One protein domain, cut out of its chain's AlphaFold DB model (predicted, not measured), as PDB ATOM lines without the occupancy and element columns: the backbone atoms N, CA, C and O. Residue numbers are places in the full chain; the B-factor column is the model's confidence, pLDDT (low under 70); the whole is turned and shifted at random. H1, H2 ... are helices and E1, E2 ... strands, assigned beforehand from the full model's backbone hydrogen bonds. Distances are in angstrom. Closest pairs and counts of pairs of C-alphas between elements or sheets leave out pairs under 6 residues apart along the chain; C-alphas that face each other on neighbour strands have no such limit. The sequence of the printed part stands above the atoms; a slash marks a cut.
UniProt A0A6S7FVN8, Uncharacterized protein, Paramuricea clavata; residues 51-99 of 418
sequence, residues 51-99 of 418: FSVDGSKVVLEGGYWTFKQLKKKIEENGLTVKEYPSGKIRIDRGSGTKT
ATOM      1  N   PHE A  51     189.050 220.219  97.347       39.88
ATOM      2  CA  PHE A  51     190.463 220.568  97.268       39.88
ATOM      3  C   PHE A  51     191.275 219.364  97.738       39.88
ATOM      4  O   PHE A  51     191.211 218.996  98.911       39.88
ATOM      5  N   SER A  52     192.028 218.743  96.830       45.91
ATOM      6  CA  SER A  52     192.926 217.639  97.174       45.91
ATOM      7  C   SER A  52     194.369 218.011  96.861       45.91
ATOM      8  O   SER A  52     194.695 218.465  95.760       45.91
ATOM      9  N   VAL A  53     195.232 217.806  97.856       45.72
ATOM     10  CA  VAL A  53     196.687 217.902  97.728       45.72
ATOM     11  C   VAL A  53     197.237 216.488  97.828       45.72
ATOM     12  O   VAL A  53     197.602 216.022  98.905       45.72
ATOM     13  N   ASP A  54     197.309 215.798  96.695       42.03
ATOM     14  CA  ASP A  54     198.160 214.617  96.589       42.03
ATOM     15  C   ASP A  54     199.591 215.101  96.315       42.03
ATOM     16  O   ASP A  54     199.787 216.073  95.589       42.03
ATOM     17  N   GLY A  55     200.608 214.471  96.906       42.00
ATOM     18  CA  GLY A  55     201.982 214.978  97.076       42.00
ATOM     19  C   GLY A  55     202.717 215.494  95.821       42.00
ATOM     20  O   GLY A  55     203.793 216.092  95.932       42.00
ATOM     21  N   SER A  56     202.144 215.336  94.629       40.28
ATOM     22  CA  SER A  56     202.651 215.852  93.359       40.28
ATOM     23  C   SER A  56     201.766 216.900  92.660       40.28
ATOM     24  O   SER A  56     202.310 217.630  91.829       40.28
ATOM     25  N   LYS A  57     200.474 217.043  92.999       44.25
ATOM     26  CA  LYS A  57     199.488 217.804  92.212       44.25
ATOM     27  C   LYS A  57     198.475 218.534  93.105       44.25
ATOM     28  O   LYS A  57     197.916 217.948  94.023       44.25
ATOM     29  N   VAL A  58     198.209 219.803  92.790       51.41
ATOM     30  CA  VAL A  58     197.054 220.544  93.322       51.41
ATOM     31  C   VAL A  58     195.940 220.429  92.288       51.41
ATOM     32  O   VAL A  58     196.130 220.843  91.143       51.41
ATOM     33  N   VAL A  59     194.812 219.826  92.663       53.16
ATOM     34  CA  VAL A  59     193.629 219.722  91.799       53.16
ATOM     35  C   VAL A  59     192.540 220.627  92.367       53.16
ATOM     36  O   VAL A  59     192.179 220.505  93.535       53.16
ATOM     37  N   LEU A  60     192.060 221.549  91.533       59.25
ATOM     38  CA  LEU A  60     190.901 222.396  91.794       59.25
ATOM     39  C   LEU A  60     189.793 221.921  90.856       59.25
ATOM     40  O   LEU A  60     189.903 222.108  89.643       59.25
ATOM     41  N   GLU A  61     188.758 221.285  91.394       51.50
ATOM     42  CA  GLU A  61     187.580 220.886  90.623       51.50
ATOM     43  C   GLU A  61     186.364 221.677  91.107       51.50
ATOM     44  O   GLU A  61     185.963 221.563  92.261       51.50
ATOM     45  N   GLY A  62     185.787 222.484  90.208       46.56
ATOM     46  CA  GLY A  62     184.556 223.242  90.455       46.56
ATOM     47  C   GLY A  62     184.746 224.632  91.086       46.56
ATOM     48  O   GLY A  62     185.678 224.889  91.846       46.56
ATOM     49  N   GLY A  63     183.843 225.552  90.729       60.19
ATOM     50  CA  GLY A  63     183.688 226.863  91.371       60.19
ATOM     51  C   GLY A  63     184.453 228.036  90.740       60.19
ATOM     52  O   GLY A  63     185.522 227.889  90.145       60.19
ATOM     53  N   TYR A  64     183.891 229.239  90.888       63.38
ATOM     54  CA  TYR A  64     184.575 230.506  90.616       63.38
ATOM     55  C   TYR A  64     185.226 230.996  91.911       63.38
ATOM     56  O   TYR A  64     184.532 231.315  92.872       63.38
ATOM     57  N   TRP A  65     186.556 231.075  91.928       79.69
ATOM     58  CA  TRP A  65     187.318 231.509  93.098       79.69
ATOM     59  C   TRP A  65     187.940 232.873  92.839       79.69
ATOM     60  O   TRP A  65     188.665 233.068  91.863       79.69
ATOM     61  N   THR A  66     187.718 233.821  93.745       84.12
ATOM     62  CA  THR A  66     188.564 235.017  93.805       84.12
ATOM     63  C   THR A  66     189.970 234.621  94.255       84.12
ATOM     64  O   THR A  66     190.142 233.676  95.031       84.12
ATOM     65  N   PHE A  67     190.993 235.373  93.839       82.44
ATOM     66  CA  PHE A  67     192.370 235.133  94.288       82.44
ATOM     67  C   PHE A  67     192.482 235.108  95.823       82.44
ATOM     68  O   PHE A  67     193.182 234.270  96.383       82.44
ATOM     69  N   LYS A  68     191.711 235.956  96.519       86.25
ATOM     70  CA  LYS A  68     191.642 235.987  97.986       86.25
ATOM     71  C   LYS A  68     191.118 234.672  98.577       86.25
ATOM     72  O   LYS A  68     191.671 234.197  99.564       86.25
ATOM     73  N   GLN A  69     190.083 234.076  97.979       88.00
ATOM     74  CA  GLN A  69     189.541 232.784  98.418       88.00
ATOM     75  C   GLN A  69     190.518 231.639  98.131       88.00
ATOM     76  O   GLN A  69     190.758 230.817  99.012       88.00
ATOM     77  N   LEU A  70     191.128 231.622  96.941       88.12
ATOM     78  CA  LEU A  70     192.115 230.608  96.569       88.12
ATOM     79  C   LEU A  70     193.347 230.662  97.483       88.12
ATOM     80  O   LEU A  70     193.765 229.638  98.018       88.12
ATOM     81  N   LYS A  71     193.894 231.861  97.713       91.31
ATOM     82  CA  LYS A  71     195.028 232.082  98.615       91.31
ATOM     83  C   LYS A  71     194.718 231.590 100.025       91.31
ATOM     84  O   LYS A  71     195.476 230.785 100.555       91.31
ATOM     85  N   LYS A  72     193.570 231.993 100.582       91.25
ATOM     86  CA  LYS A  72     193.122 231.551 101.908       91.25
ATOM     87  C   LYS A  72     193.032 230.025 101.986       91.25
ATOM     88  O   LYS A  72     193.517 229.441 102.945       91.25
ATOM     89  N   LYS A  73     192.463 229.373 100.967       88.88
ATOM     90  CA  LYS A  73     192.305 227.913 100.957       88.88
ATOM     91  C   LYS A  73     193.643 227.178 100.883       88.88
ATOM     92  O   LYS A  73     193.817 226.156 101.538       88.88
ATOM     93  N   ILE A  74     194.599 227.698 100.115       90.50
ATOM     94  CA  ILE A  74     195.955 227.143 100.039       90.50
ATOM     95  C   ILE A  74     196.678 227.314 101.387       90.50
ATOM     96  O   ILE A  74     197.288 226.364 101.876       90.50
ATOM     97  N   GLU A  75     196.552 228.485 102.015       91.44
ATOM     98  CA  GLU A  75     197.141 228.784 103.327       91.44
ATOM     99  C   GLU A  75     196.528 227.947 104.462       91.44
ATOM    100  O   GLU A  75     197.266 227.440 105.306       91.44
ATOM    101  N   GLU A  76     195.214 227.690 104.436       92.38
ATOM    102  CA  GLU A  76     194.521 226.767 105.356       92.38
ATOM    103  C   GLU A  76     195.091 225.334 105.303       92.38
ATOM    104  O   GLU A  76     194.993 224.597 106.281       92.38
ATOM    105  N   ASN A  77     195.732 224.942 104.196       87.50
ATOM    106  CA  ASN A  77     196.384 223.637 104.034       87.50
ATOM    107  C   ASN A  77     197.881 223.647 104.409       87.50
ATOM    108  O   ASN A  77     198.618 222.718 104.069       87.50
ATOM    109  N   GLY A  78     198.356 224.694 105.093       90.88
ATOM    110  CA  GLY A  78     199.742 224.800 105.560       90.88
ATOM    111  C   GLY A  78     200.755 225.100 104.453       90.88
ATOM    112  O   GLY A  78     201.952 224.855 104.621       90.88
ATOM    113  N   LEU A  79     200.294 225.607 103.307       93.38
ATOM    114  CA  LEU A  79     201.141 226.043 102.199       93.38
ATOM    115  C   LEU A  79     201.251 227.568 102.206       93.38
ATOM    116  O   LEU A  79     200.266 228.270 102.390       93.38
ATOM    117  N   THR A  80     202.444 228.102 101.967       90.19
ATOM    118  CA  THR A  80     202.641 229.561 101.935       90.19
ATOM    119  C   THR A  80     202.539 230.082 100.507       90.19
ATOM    120  O   THR A  80     203.171 229.543  99.601       90.19
ATOM    121  N   VAL A  81     201.735 231.125 100.290       94.00
ATOM    122  CA  VAL A  81     201.492 231.701  98.962       94.00
ATOM    123  C   VAL A  81     202.184 233.055  98.838       94.00
ATOM    124  O   VAL A  81     201.834 234.009  99.532       94.00
ATOM    125  N   LYS A  82     203.148 233.164  97.922       91.38
ATOM    126  CA  LYS A  82     203.817 234.421  97.566       91.38
ATOM    127  C   LYS A  82     203.278 234.951  96.248       91.38
ATOM    128  O   LYS A  82     203.290 234.251  95.239       91.38
ATOM    129  N   GLU A  83     202.832 236.196  96.267       88.88
ATOM    130  CA  GLU A  83     202.384 236.923  95.084       88.88
ATOM    131  C   GLU A  83     203.520 237.808  94.570       88.88
ATOM    132  O   GLU A  83     204.188 238.492  95.346       88.88
ATOM    133  N   TYR A  84     203.748 237.782  93.261       82.94
ATOM    134  CA  TYR A  84     204.693 238.668  92.598       82.94
ATOM    135  C   TYR A  84     203.948 239.811  91.898       82.94
ATOM    136  O   TYR A  84     202.858 239.581  91.373       82.94
ATOM    137  N   PRO A  85     204.563 241.003  91.755       76.44
ATOM    138  CA  PRO A  85     203.975 242.130  91.018       76.44
ATOM    139  C   PRO A  85     203.563 241.808  89.571       76.44
ATOM    140  O   PRO A  85     202.762 242.517  88.977       76.44
ATOM    141  N   SER A  86     204.104 240.730  88.996       78.75
ATOM    142  CA  SER A  86     203.750 240.211  87.672       78.75
ATOM    143  C   SER A  86     202.423 239.437  87.626       78.75
ATOM    144  O   SER A  86     202.082 238.901  86.574       78.75
ATOM    145  N   GLY A  87     201.703 239.316  88.746       77.06
ATOM    146  CA  GLY A  87     200.507 238.474  88.872       77.06
ATOM    147  C   GLY A  87     200.817 236.978  88.973       77.06
ATOM    148  O   GLY A  87     199.908 236.150  88.940       77.06
ATOM    149  N   LYS A  88     202.101 236.605  89.088       77.44
ATOM    150  CA  LYS A  88     202.518 235.216  89.311       77.44
ATOM    151  C   LYS A  88     202.366 234.848  90.781       77.44
ATOM    152  O   LYS A  88     202.667 235.646  91.667       77.44
ATOM    153  N   ILE A  89     201.980 233.603  91.022       85.06
ATOM    154  CA  ILE A  89     201.813 233.037  92.358       85.06
ATOM    155  C   ILE A  89     202.875 231.954  92.553       85.06
ATOM    156  O   ILE A  89     203.127 231.158  91.656       85.06
ATOM    157  N   ARG A  90     203.501 231.900  93.725       85.31
ATOM    158  CA  ARG A  90     204.397 230.812  94.132       85.31
ATOM    159  C   ARG A  90     203.870 230.171  95.403       85.31
ATOM    160  O   ARG A  90     203.488 230.880  96.328       85.31
ATOM    161  N   ILE A  91     203.849 228.842  95.428       91.00
ATOM    162  CA  ILE A  91     203.341 228.055  96.550       91.00
ATOM    163  C   ILE A  91     204.527 227.313  97.173       91.00
ATOM    164  O   ILE A  91     205.068 226.372  96.594       91.00
ATOM    165  N   ASP A  92     204.952 227.752  98.351       85.69
ATOM    166  CA  ASP A  92     206.080 227.172  99.073       85.69
ATOM    167  C   ASP A  92     205.552 226.171 100.121       85.69
ATOM    168  O   ASP A  92     204.744 226.517 100.990       85.69
ATOM    169  N   ARG A  93     206.031 224.922 100.055       82.38
ATOM    170  CA  ARG A  93     205.873 223.911 101.112       82.38
ATOM    171  C   ARG A  93     207.183 223.914 101.895       82.38
ATOM    172  O   ARG A  93     208.232 223.826 101.271       82.38
ATOM    173  N   GLY A  94     207.156 224.041 103.222       72.62
ATOM    174  CA  GLY A  94     208.333 224.352 104.061       72.62
ATOM    175  C   GLY A  94     209.616 223.513 103.868       72.62
ATOM    176  O   GLY A  94     210.666 223.927 104.342       72.62
ATOM    177  N   SER A  95     209.575 222.383 103.155       60.84
ATOM    178  CA  SER A  95     210.733 221.537 102.819       60.84
ATOM    179  C   SER A  95     211.002 221.362 101.311       60.84
ATOM    180  O   SER A  95     211.890 220.605 100.928       60.84
ATOM    181  N   GLY A  96     210.267 222.050 100.431       58.62
ATOM    182  CA  GLY A  96     210.422 221.945  98.980       58.62
ATOM    183  C   GLY A  96     209.606 223.001  98.238       58.62
ATOM    184  O   GLY A  96     208.389 223.105  98.389       58.62
ATOM    185  N   THR A  97     210.279 223.799  97.419       51.00
ATOM    186  CA  THR A  97     209.659 224.881  96.651       51.00
ATOM    187  C   THR A  97     209.101 224.350  95.333       51.00
ATOM    188  O   THR A  97     209.830 223.739  94.554       51.00
ATOM    189  N   LYS A  98     207.813 224.593  95.054       59.75
ATOM    190  CA  LYS A  98     207.204 224.327  93.743       59.75
ATOM    191  C   LYS A  98     206.603 225.616  93.191       59.75
ATOM    192  O   LYS A  98     205.660 226.175  93.743       59.75
ATOM    193  N   THR A  99     207.142 226.088  92.074       48.47
ATOM    194  CA  THR A  99     206.579 227.238  91.365       48.47
ATOM    195  C   THR A  99     205.454 226.748  90.460       48.47
ATOM    196  O   THR A  99     205.705 225.993  89.524       48.47
TER     197      THR A  99
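AT A GLANCE: This is residues 51 to 99 of the 418 residues of an uncharacterized protein of Paramuricea clavata (UniProt A0A6S7FVN8). A small three-stranded sheet has one helix, H1, over one face, making two layers, and a separate hairpin, E1 and E2, lies away from that sheet. The 49 printed residues run E1 E2 H1 E3 E4 E5, of mixed class; the sheet, E3 - E4 - E5, is an antiparallel meander, each strand the neighbour of the one before. The whole is compact, radius of gyration of the C-alphas 10.9 A, and flat, spanning 30 by 29 by 16 A.

HOW THE PARTS SIT: E3, residues 80 to 83, and E4, residues 89 to 93, form a hairpin, N 82 to O 90 at 2.8 A. E4 and E5, residues 96 to 98, form another, N 96 to O 93 at 2.8 A. H1, residues 67 to 76, is on the sheet, over E3 and along the strands, 4 degrees from E3 on the local plane, fitted to only just enough C-alphas, 6; its height over the sheet is 9.3 A. The closest C-alphas of H1 and E3, Lys 71 and Val 81, are 6.5 A apart. In H1 every O i to N i+4 pair is within hydrogen-bond range. E1, residues 51 to 54, and E2, residues 57 to 61, form an antiparallel hairpin, N 57 to O 54 at 2.8 A; both are apart from E3, E4 and E5.

IN THESE COORDINATES: H1 spans 14.0 A, E4 13.3 A and E2 12.4 A. E1 begins at C-alpha 51 (190.463, 220.568, 97.268); E5 ends at C-alpha 98 (207.204, 224.327, 93.743).

THE WHOLE: The two farthest C-alphas, Tyr 64 and Ser 95, are 30.2 A apart. The printed part has no cut, and its links are tight. Residues 51 to 64 and 95 to 99 have pLDDT under 70.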